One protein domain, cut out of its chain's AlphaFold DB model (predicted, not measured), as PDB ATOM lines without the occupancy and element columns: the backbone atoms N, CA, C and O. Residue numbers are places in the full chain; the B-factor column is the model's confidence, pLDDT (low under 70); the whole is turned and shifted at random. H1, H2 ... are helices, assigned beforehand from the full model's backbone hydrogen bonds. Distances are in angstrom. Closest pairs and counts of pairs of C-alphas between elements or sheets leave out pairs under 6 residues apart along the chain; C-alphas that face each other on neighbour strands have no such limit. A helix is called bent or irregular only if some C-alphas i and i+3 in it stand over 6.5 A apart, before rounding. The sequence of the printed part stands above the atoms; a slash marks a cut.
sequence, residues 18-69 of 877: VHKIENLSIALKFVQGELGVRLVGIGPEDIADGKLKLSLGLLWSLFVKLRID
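Overview. This is residues 18 to 69 of the 877 residues of a protein of Vannella sp. CB-2014 (UniProt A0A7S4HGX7). Two long helices, H1 and H3, run the same way at a shallow tilt with a gap between them, and the short helix H2 bridges that gap near the end where both of them begin. The link of residues 34 to 43 leaves the end of H1 and folds back along one side of the gap to reach H2. The printed part has 52 residues with three named helices, in the order H1, H2, H3 along the chain, and no named strand; the class is all helix. It is compact, with a radius of gyration of the C-alphas of 10.6 A, and the C-alphas span 33 by 22 by 15 A along their three main axes.

Arrangement. H1, residues 18 to 33, touches H2, residues 44 to 48, with 11 pairs of C-alphas within 8 A. The closest C-alphas of these two helices are those of Leu 24 and Pro 44, 5.0 A apart. H2 and H3, residues 52 to 69, touch only at the corner by their link, with 4 pairs of C-alphas within 8 A. H3 touches H2 with residues 54 to 55 alone, and the closest C-alphas are those of Ile 47 and Ser 55, 5.8 A apart. H1 and H3 are close but not clearly touching: their closest C-alphas, those of Val 31 and Leu 62, are 8.0 A apart. Their lines stand at a shallow tilt of 30 degrees, and they run the same way, with centres 15.6 A apart. In H1 and H2 every O i to N i+4 pair is within hydrogen-bond range, and in H3 13 of 14 are.

Along the chain. H1 begins at C-alpha 18, at (-4.995, -15.880, -10.842), and runs 22.1 A to C-alpha 33, at (-21.935, -14.165, 3.222). H2 runs from Pro 44 to Ala 48, five residues, and is 6.2 A long from first to last C-alpha. H3 is the longest helix, with 18 residues and 24.2 A from Leu 52 to Asp 69, whose C-alpha is at (-24.824, -0.014, 10.466). H3 is neither bent nor irregular, but only just: C-alphas 66 and 69 are 6.3 A apart.

Size, cuts and confidence. The two C-alphas farthest apart in the domain are those of Val 18 and Ile 68, 33.3 A apart. The printed part has no cut. H1 and H2 are joined by a short link of 10 residues, and H2 and H3 by a tight link of 3 residues. The mean pLDDT of the printed part is 82.4, with one residue, Arg 67, under 70; the mean over H3 is 79.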
ATOM      1  N   VAL A  18      -3.998 -14.871 -11.244       82.06
ATOM      2  CA  VAL A  18      -4.995 -15.880 -10.842       82.06
ATOM      3  C   VAL A  18      -5.019 -16.106  -9.325       82.06
ATOM      4  O   VAL A  18      -6.095 -16.100  -8.742       82.06
ATOM      5  N   HIS A  19      -3.863 -16.158  -8.653       83.81
ATOM      6  CA  HIS A  19      -3.793 -16.292  -7.192       83.81
ATOM      7  C   HIS A  19      -4.360 -15.061  -6.463       83.81
ATOM      8  O   HIS A  19      -4.941 -15.192  -5.385       83.81
ATOM      9  N   LYS A  20      -4.207 -13.859  -7.041       85.31
ATOM     10  CA  LYS A  20      -4.825 -12.633  -6.510       85.31
ATOM     11  C   LYS A  20      -6.352 -12.718  -6.609       85.31
ATOM     12  O   LYS A  20      -7.033 -12.488  -5.615       85.31
ATOM     13  N   ILE A  21      -6.872 -13.129  -7.768       88.00
ATOM     14  CA  ILE A  21      -8.309 -13.331  -8.027       88.00
ATOM     15  C   ILE A  21      -8.902 -14.424  -7.120       88.00
ATOM     16  O   ILE A  21      -9.983 -14.233  -6.572       88.00
ATOM     17  N   GLU A  22      -8.198 -15.536  -6.892       83.81
ATOM     18  CA  GLU A  22      -8.632 -16.601  -5.973       83.81
ATOM     19  C   GLU A  22      -8.735 -16.104  -4.524       83.81
ATOM     20  O   GLU A  22      -9.788 -16.255  -3.898       83.81
ATOM     21  N   ASN A  23      -7.693 -15.438  -4.008       88.69
ATOM     22  CA  ASN A  23      -7.711 -14.837  -2.669       88.69
ATOM     23  C   ASN A  23      -8.841 -13.800  -2.524       88.69
ATOM     24  O   ASN A  23      -9.584 -13.822  -1.541       88.69
ATOM     25  N   LEU A  24      -9.007 -12.920  -3.516       88.69
ATOM     26  CA  LEU A  24     -10.074 -11.917  -3.535       88.69
ATOM     27  C   LEU A  24     -11.463 -12.564  -3.637       88.69
ATOM     28  O   LEU A  24     -12.397 -12.092  -2.997       88.69
ATOM     29  N   SER A  25     -11.613 -13.691  -4.340       87.94
ATOM     30  CA  SER A  25     -12.868 -14.453  -4.373       87.94
ATOM     31  C   SER A  25     -13.252 -14.986  -2.991       87.94
ATOM     32  O   SER A  25     -14.429 -14.965  -2.639       87.94
ATOM     33  N   ILE A  26     -12.279 -15.427  -2.187       86.88
ATOM     34  CA  ILE A  26     -12.511 -15.856  -0.799       86.88
ATOM     35  C   ILE A  26     -12.915 -14.654   0.070       86.88
ATOM     36  O   ILE A  26     -13.903 -14.734   0.800       86.88
ATOM     37  N   ALA A  27     -12.208 -13.526  -0.058       85.62
ATOM     38  CA  ALA A  27     -12.511 -12.302   0.683       85.62
ATOM     39  C   ALA A  27     -13.912 -11.747   0.356       85.62
ATOM     40  O   ALA A  27     -14.707 -11.517   1.266       85.62
ATOM     41  N   LEU A  28     -14.266 -11.599  -0.926       87.50
ATOM     42  CA  LEU A  28     -15.580 -11.083  -1.327       87.50
ATOM     43  C   LEU A  28     -16.730 -12.024  -0.932       87.50
ATOM     44  O   LEU A  28     -17.792 -11.545  -0.542       87.50
ATOM     45  N   LYS A  29     -16.518 -13.349  -0.932       85.94
ATOM     46  CA  LYS A  29     -17.499 -14.319  -0.406       85.94
ATOM     47  C   LYS A  29     -17.727 -14.170   1.098       85.94
ATOM     48  O   LYS A  29     -18.867 -14.282   1.538       85.94
ATOM     49  N   PHE A  30     -16.686 -13.885   1.884       84.50
ATOM     50  CA  PHE A  30     -16.833 -13.567   3.310       84.50
ATOM     51  C   PHE A  30     -17.603 -12.250   3.518       84.50
ATOM     52  O   PHE A  30     -18.536 -12.193   4.317       84.50
ATOM     53  N   VAL A  31     -17.267 -11.218   2.738       82.62
ATOM     54  CA  VAL A  31     -17.928  -9.903   2.762       82.62
ATOM     55  C   VAL A  31     -19.419 -10.000   2.400       82.62
ATOM     56  O   VAL A  31     -20.253  -9.398   3.075       82.62
ATOM     57  N   GLN A  32     -19.786 -10.810   1.405       84.44
ATOM     58  CA  GLN A  32     -21.189 -11.072   1.061       84.44
ATOM     59  C   GLN A  32     -21.901 -11.971   2.085       84.44
ATOM     60  O   GLN A  32     -23.029 -11.680   2.472       84.44
ATOM     61  N   GLY A  33     -21.271 -13.077   2.496       80.56
ATOM     62  CA  GLY A  33     -21.935 -14.165   3.222       80.56
ATOM     63  C   GLY A  33     -21.946 -14.042   4.747       80.56
ATOM     64  O   GLY A  33     -22.944 -14.398   5.364       80.56
ATOM     65  N   GLU A  34     -20.867 -13.547   5.360       77.56
ATOM     66  CA  GLU A  34     -20.755 -13.429   6.826       77.56
ATOM     67  C   GLU A  34     -20.911 -11.973   7.309       77.56
ATOM     68  O   GLU A  34     -21.433 -11.758   8.399       77.56
ATOM     69  N   LEU A  35     -20.510 -10.970   6.508       74.25
ATOM     70  CA  LEU A  35     -20.782  -9.547   6.802       74.25
ATOM     71  C   LEU A  35     -22.102  -9.034   6.188       74.25
ATOM     72  O   LEU A  35     -22.580  -7.969   6.578       74.25
ATOM     73  N   GLY A  36     -22.708  -9.768   5.249       78.19
ATOM     74  CA  GLY A  36     -24.002  -9.420   4.641       78.19
ATOM     75  C   GLY A  36     -23.969  -8.266   3.628       78.19
ATOM     76  O   GLY A  36     -25.016  -7.689   3.328       78.19
ATOM     77  N   VAL A  37     -22.795  -7.890   3.109       82.19
ATOM     78  CA  VAL A  37     -22.628  -6.726   2.222       82.19
ATOM     79  C   VAL A  37     -23.063  -7.044   0.790       82.19
ATOM     80  O   VAL A  37     -22.563  -7.971   0.151       82.19
ATOM     81  N   ARG A  38     -23.957  -6.220   0.229       78.12
ATOM     82  CA  ARG A  38     -24.401  -6.338  -1.169       78.12
ATOM     83  C   ARG A  38     -23.383  -5.716  -2.128       78.12
ATOM     84  O   ARG A  38     -23.440  -4.525  -2.414       78.12
ATOM     85  N   LEU A  39     -22.478  -6.533  -2.660       81.75
ATOM     86  CA  LEU A  39     -21.545  -6.111  -3.711       81.75
ATOM     87  C   LEU A  39     -22.269  -5.997  -5.062       81.75
ATOM     88  O   LEU A  39     -22.632  -7.009  -5.663       81.75
ATOM     89  N   VAL A  40     -22.479  -4.769  -5.541       76.94
ATOM     90  CA  VAL A  40     -23.150  -4.486  -6.820       76.94
ATOM     91  C   VAL A  40     -22.102  -4.241  -7.905       76.94
ATOM     92  O   VAL A  40     -21.486  -3.181  -7.942       76.94
ATOM     93  N   GLY A  41     -21.896  -5.223  -8.787       75.62
ATOM     94  CA  GLY A  41     -20.980  -5.092  -9.930       75.62
ATOM     95  C   GLY A  41     -19.492  -5.010  -9.565       75.62
ATOM     96  O   GLY A  41     -18.733  -4.402 -10.310       75.62
ATOM     97  N   ILE A  42     -19.089  -5.586  -8.426       86.69
ATOM     98  CA  ILE A  42     -17.692  -5.658  -7.969       86.69
ATOM     99  C   ILE A  42     -17.261  -7.130  -7.956       86.69
ATOM    100  O   ILE A  42     -17.663  -7.888  -7.069       86.69
ATOM    101  N   GLY A  43     -16.462  -7.535  -8.941       87.44
ATOM    102  CA  GLY A  43     -15.842  -8.854  -9.034       87.44
ATOM    103  C   GLY A  43     -14.430  -8.905  -8.420       87.44
ATOM    104  O   GLY A  43     -13.764  -7.874  -8.289       87.44
ATOM    105  N   PRO A  44     -13.919 -10.098  -8.057       87.88
ATOM    106  CA  PRO A  44     -12.530 -10.275  -7.616       87.88
ATOM    107  C   PRO A  44     -11.499  -9.778  -8.643       87.88
ATOM    108  O   PRO A  44     -10.478  -9.198  -8.277       87.88
ATOM    109  N   GLU A  45     -11.783  -9.981  -9.928       90.06
ATOM    110  CA  GLU A  45     -11.007  -9.500 -11.069       90.06
ATOM    111  C   GLU A  45     -10.924  -7.972 -11.149       90.06
ATOM    112  O   GLU A  45      -9.857  -7.449 -11.455       90.06
ATOM    113  N   ASP A  46     -11.986  -7.239 -10.803       88.38
ATOM    114  CA  ASP A  46     -11.980  -5.771 -10.841       88.38
ATOM    115  C   ASP A  46     -10.970  -5.176  -9.856       88.38
ATOM    116  O   ASP A  46     -10.284  -4.201 -10.164       88.38
ATOM    117  N   ILE A  47     -10.852  -5.797  -8.681       87.94
ATOM    118  CA  ILE A  47      -9.920  -5.392  -7.627       87.94
ATOM    119  C   ILE A  47      -8.503  -5.875  -7.964       87.94
ATOM    120  O   ILE A  47      -7.544  -5.124  -7.794       87.94
ATOM    121  N   ALA A  48      -8.358  -7.099  -8.488       86.69
ATOM    122  CA  ALA A  48      -7.068  -7.647  -8.915       86.69
ATOM    123  C   ALA A  48      -6.425  -6.844 -10.063       86.69
ATOM    124  O   ALA A  48      -5.198  -6.760 -10.127       86.69
ATOM    125  N   ASP A  49      -7.253  -6.253 -10.930       85.81
ATOM    126  CA  ASP A  49      -6.855  -5.397 -12.052       85.81
ATOM    127  C   ASP A  49      -6.788  -3.899 -11.681       85.81
ATOM    128  O   ASP A  49      -6.554  -3.060 -12.547       85.81
ATOM    129  N   GLY A  50      -6.997  -3.540 -10.407       85.00
ATOM    130  CA  GLY A  50      -6.818  -2.170  -9.914       85.00
ATOM    131  C   GLY A  50      -7.880  -1.158 -10.366       85.00
ATOM    132  O   GLY A  50      -7.584   0.033 -10.459       85.00
ATOM    133  N   LYS A  51      -9.121  -1.584 -10.649       87.06
ATOM    134  CA  LYS A  51     -10.203  -0.692 -11.112       87.06
ATOM    135  C   LYS A  51     -10.705   0.221  -9.985       87.06
ATOM    136  O   LYS A  51     -11.733  -0.045  -9.362       87.06
ATOM    137  N   LEU A  52      -9.995   1.331  -9.770       82.06
ATOM    138  CA  LEU A  52     -10.157   2.294  -8.669       82.06
ATOM    139  C   LEU A  52     -11.616   2.570  -8.257       82.06
ATOM    140  O   LEU A  52     -11.945   2.452  -7.082       82.06
ATOM    141  N   LYS A  53     -12.515   2.864  -9.209       82.69
ATOM    142  CA  LYS A  53     -13.937   3.154  -8.928       82.69
ATOM    143  C   LYS A  53     -14.673   2.004  -8.219       82.69
ATOM    144  O   LYS A  53     -15.539   2.261  -7.385       82.69
ATOM    145  N   LEU A  54     -14.340   0.752  -8.533       85.62
ATOM    146  CA  LEU A  54     -14.949  -0.435  -7.921       85.62
ATOM    147  C   LEU A  54     -14.272  -0.787  -6.588       85.62
ATOM    148  O   LEU A  54     -14.965  -1.159  -5.643       85.62
ATOM    149  N   SER A  55     -12.960  -0.557  -6.462       83.50
ATOM    150  CA  SER A  55     -12.243  -0.649  -5.180       83.50
ATOM    151  C   SER A  55     -12.769   0.362  -4.149       83.50
ATOM    152  O   SER A  55     -13.068  -0.015  -3.019       83.50
ATOM    153  N   LEU A  56     -12.975   1.624  -4.546       79.81
ATOM    154  CA  LEU A  56     -13.610   2.652  -3.708       79.81
ATOM    155  C   LEU A  56     -15.074   2.301  -3.386       79.81
ATOM    156  O   LEU A  56     -15.526   2.497  -2.259       79.81
ATOM    157  N   GLY A  57     -15.808   1.710  -4.339       80.94
ATOM    158  CA  GLY A  57     -17.160   1.185  -4.115       80.94
ATOM    159  C   GLY A  57     -17.223   0.086  -3.045       80.94
ATOM    160  O   GLY A  57     -18.136   0.088  -2.212       80.94
ATOM    161  N   LEU A  58     -16.238  -0.819  -3.025       82.38
ATOM    162  CA  LEU A  58     -16.085  -1.833  -1.979       82.38
ATOM    163  C   LEU A  58     -15.747  -1.199  -0.627       82.38
ATOM    164  O   LEU A  58     -16.398  -1.529   0.361       82.38
ATOM    165  N   LEU A  59     -14.760  -0.297  -0.582       82.62
ATOM    166  CA  LEU A  59     -14.353   0.382   0.654       82.62
ATOM    167  C   LEU A  59     -15.528   1.139   1.285       82.62
ATOM    168  O   LEU A  59     -15.772   0.980   2.477       82.62
ATOM    169  N   TRP A  60     -16.323   1.855   0.482       83.00
ATOM    170  CA  TRP A  60     -17.553   2.502   0.948       83.00
ATOM    171  C   TRP A  60     -18.576   1.497   1.500       83.00
ATOM    172  O   TRP A  60     -19.130   1.694   2.576       83.00
ATOM    173  N   SER A  61     -18.792   0.382   0.799       81.25
ATOM    174  CA  SER A  61     -19.752  -0.651   1.216       81.25
ATOM    175  C   SER A  61     -19.333  -1.360   2.515       81.25
ATOM    176  O   SER A  61     -20.185  -1.726   3.324       81.25
ATOM    177  N   LEU A  62     -18.026  -1.528   2.737       79.50
ATOM    178  CA  LEU A  62     -17.457  -2.024   3.992       79.50
ATOM    179  C   LEU A  62     -17.542  -0.980   5.109       79.50
ATOM    180  O   LEU A  62     -17.917  -1.330   6.223       79.50
ATOM    181  N   PHE A  63     -17.240   0.287   4.817       79.38
ATOM    182  CA  PHE A  63     -17.360   1.384   5.774       79.38
ATOM    183  C   PHE A  63     -18.793   1.498   6.307       79.38
ATOM    184  O   PHE A  63     -18.990   1.425   7.517       79.38
ATOM    185  N   VAL A  64     -19.799   1.551   5.423       75.81
ATOM    186  CA  VAL A  64     -21.212   1.582   5.830       75.81
ATOM    187  C   VAL A  64     -21.537   0.386   6.733       75.81
ATOM    188  O   VAL A  64     -22.007   0.577   7.851       75.81
ATOM    189  N   LYS A  65     -21.170  -0.838   6.332       75.88
ATOM    190  CA  LYS A  65     -21.454  -2.060   7.106       75.88
ATOM    191  C   LYS A  65     -20.762  -2.130   8.476       75.88
ATOM    192  O   LYS A  65     -21.280  -2.791   9.375       75.88
ATOM    193  N   LEU A  66     -19.583  -1.526   8.625       74.69
ATOM    194  CA  LEU A  66     -18.730  -1.665   9.816       74.69
ATOM    195  C   LEU A  66     -18.729  -0.432  10.732       74.69
ATOM    196  O   LEU A  66     -18.277  -0.537  11.872       74.69
ATOM    197  N   ARG A  67     -19.195   0.727  10.249       69.69
ATOM    198  CA  ARG A  67     -19.185   2.008  10.980       69.69
ATOM    199  C   ARG A  67     -20.511   2.760  10.977       69.69
ATOM    200  O   ARG A  67     -20.695   3.563  11.884       69.69
ATOM    201  N   ILE A  68     -21.396   2.530  10.005       71.44
ATOM    202  CA  ILE A  68     -22.704   3.199   9.935       71.44
ATOM    203  C   ILE A  68     -23.813   2.256  10.412       71.44
ATOM    204  O   ILE A  68     -24.594   2.645  11.262       71.44
ATOM    205  N   ASP A  69     -23.839   0.986   9.997       71.00
ATOM    206  CA  ASP A  69     -24.824  -0.014  10.466       71.00
ATOM    207  C   ASP A  69     -24.836  -0.222  11.999       71.00
ATOM    208  O   ASP A  69     -25.797  -0.757  12.542       71.00
TER     209      ASP A  69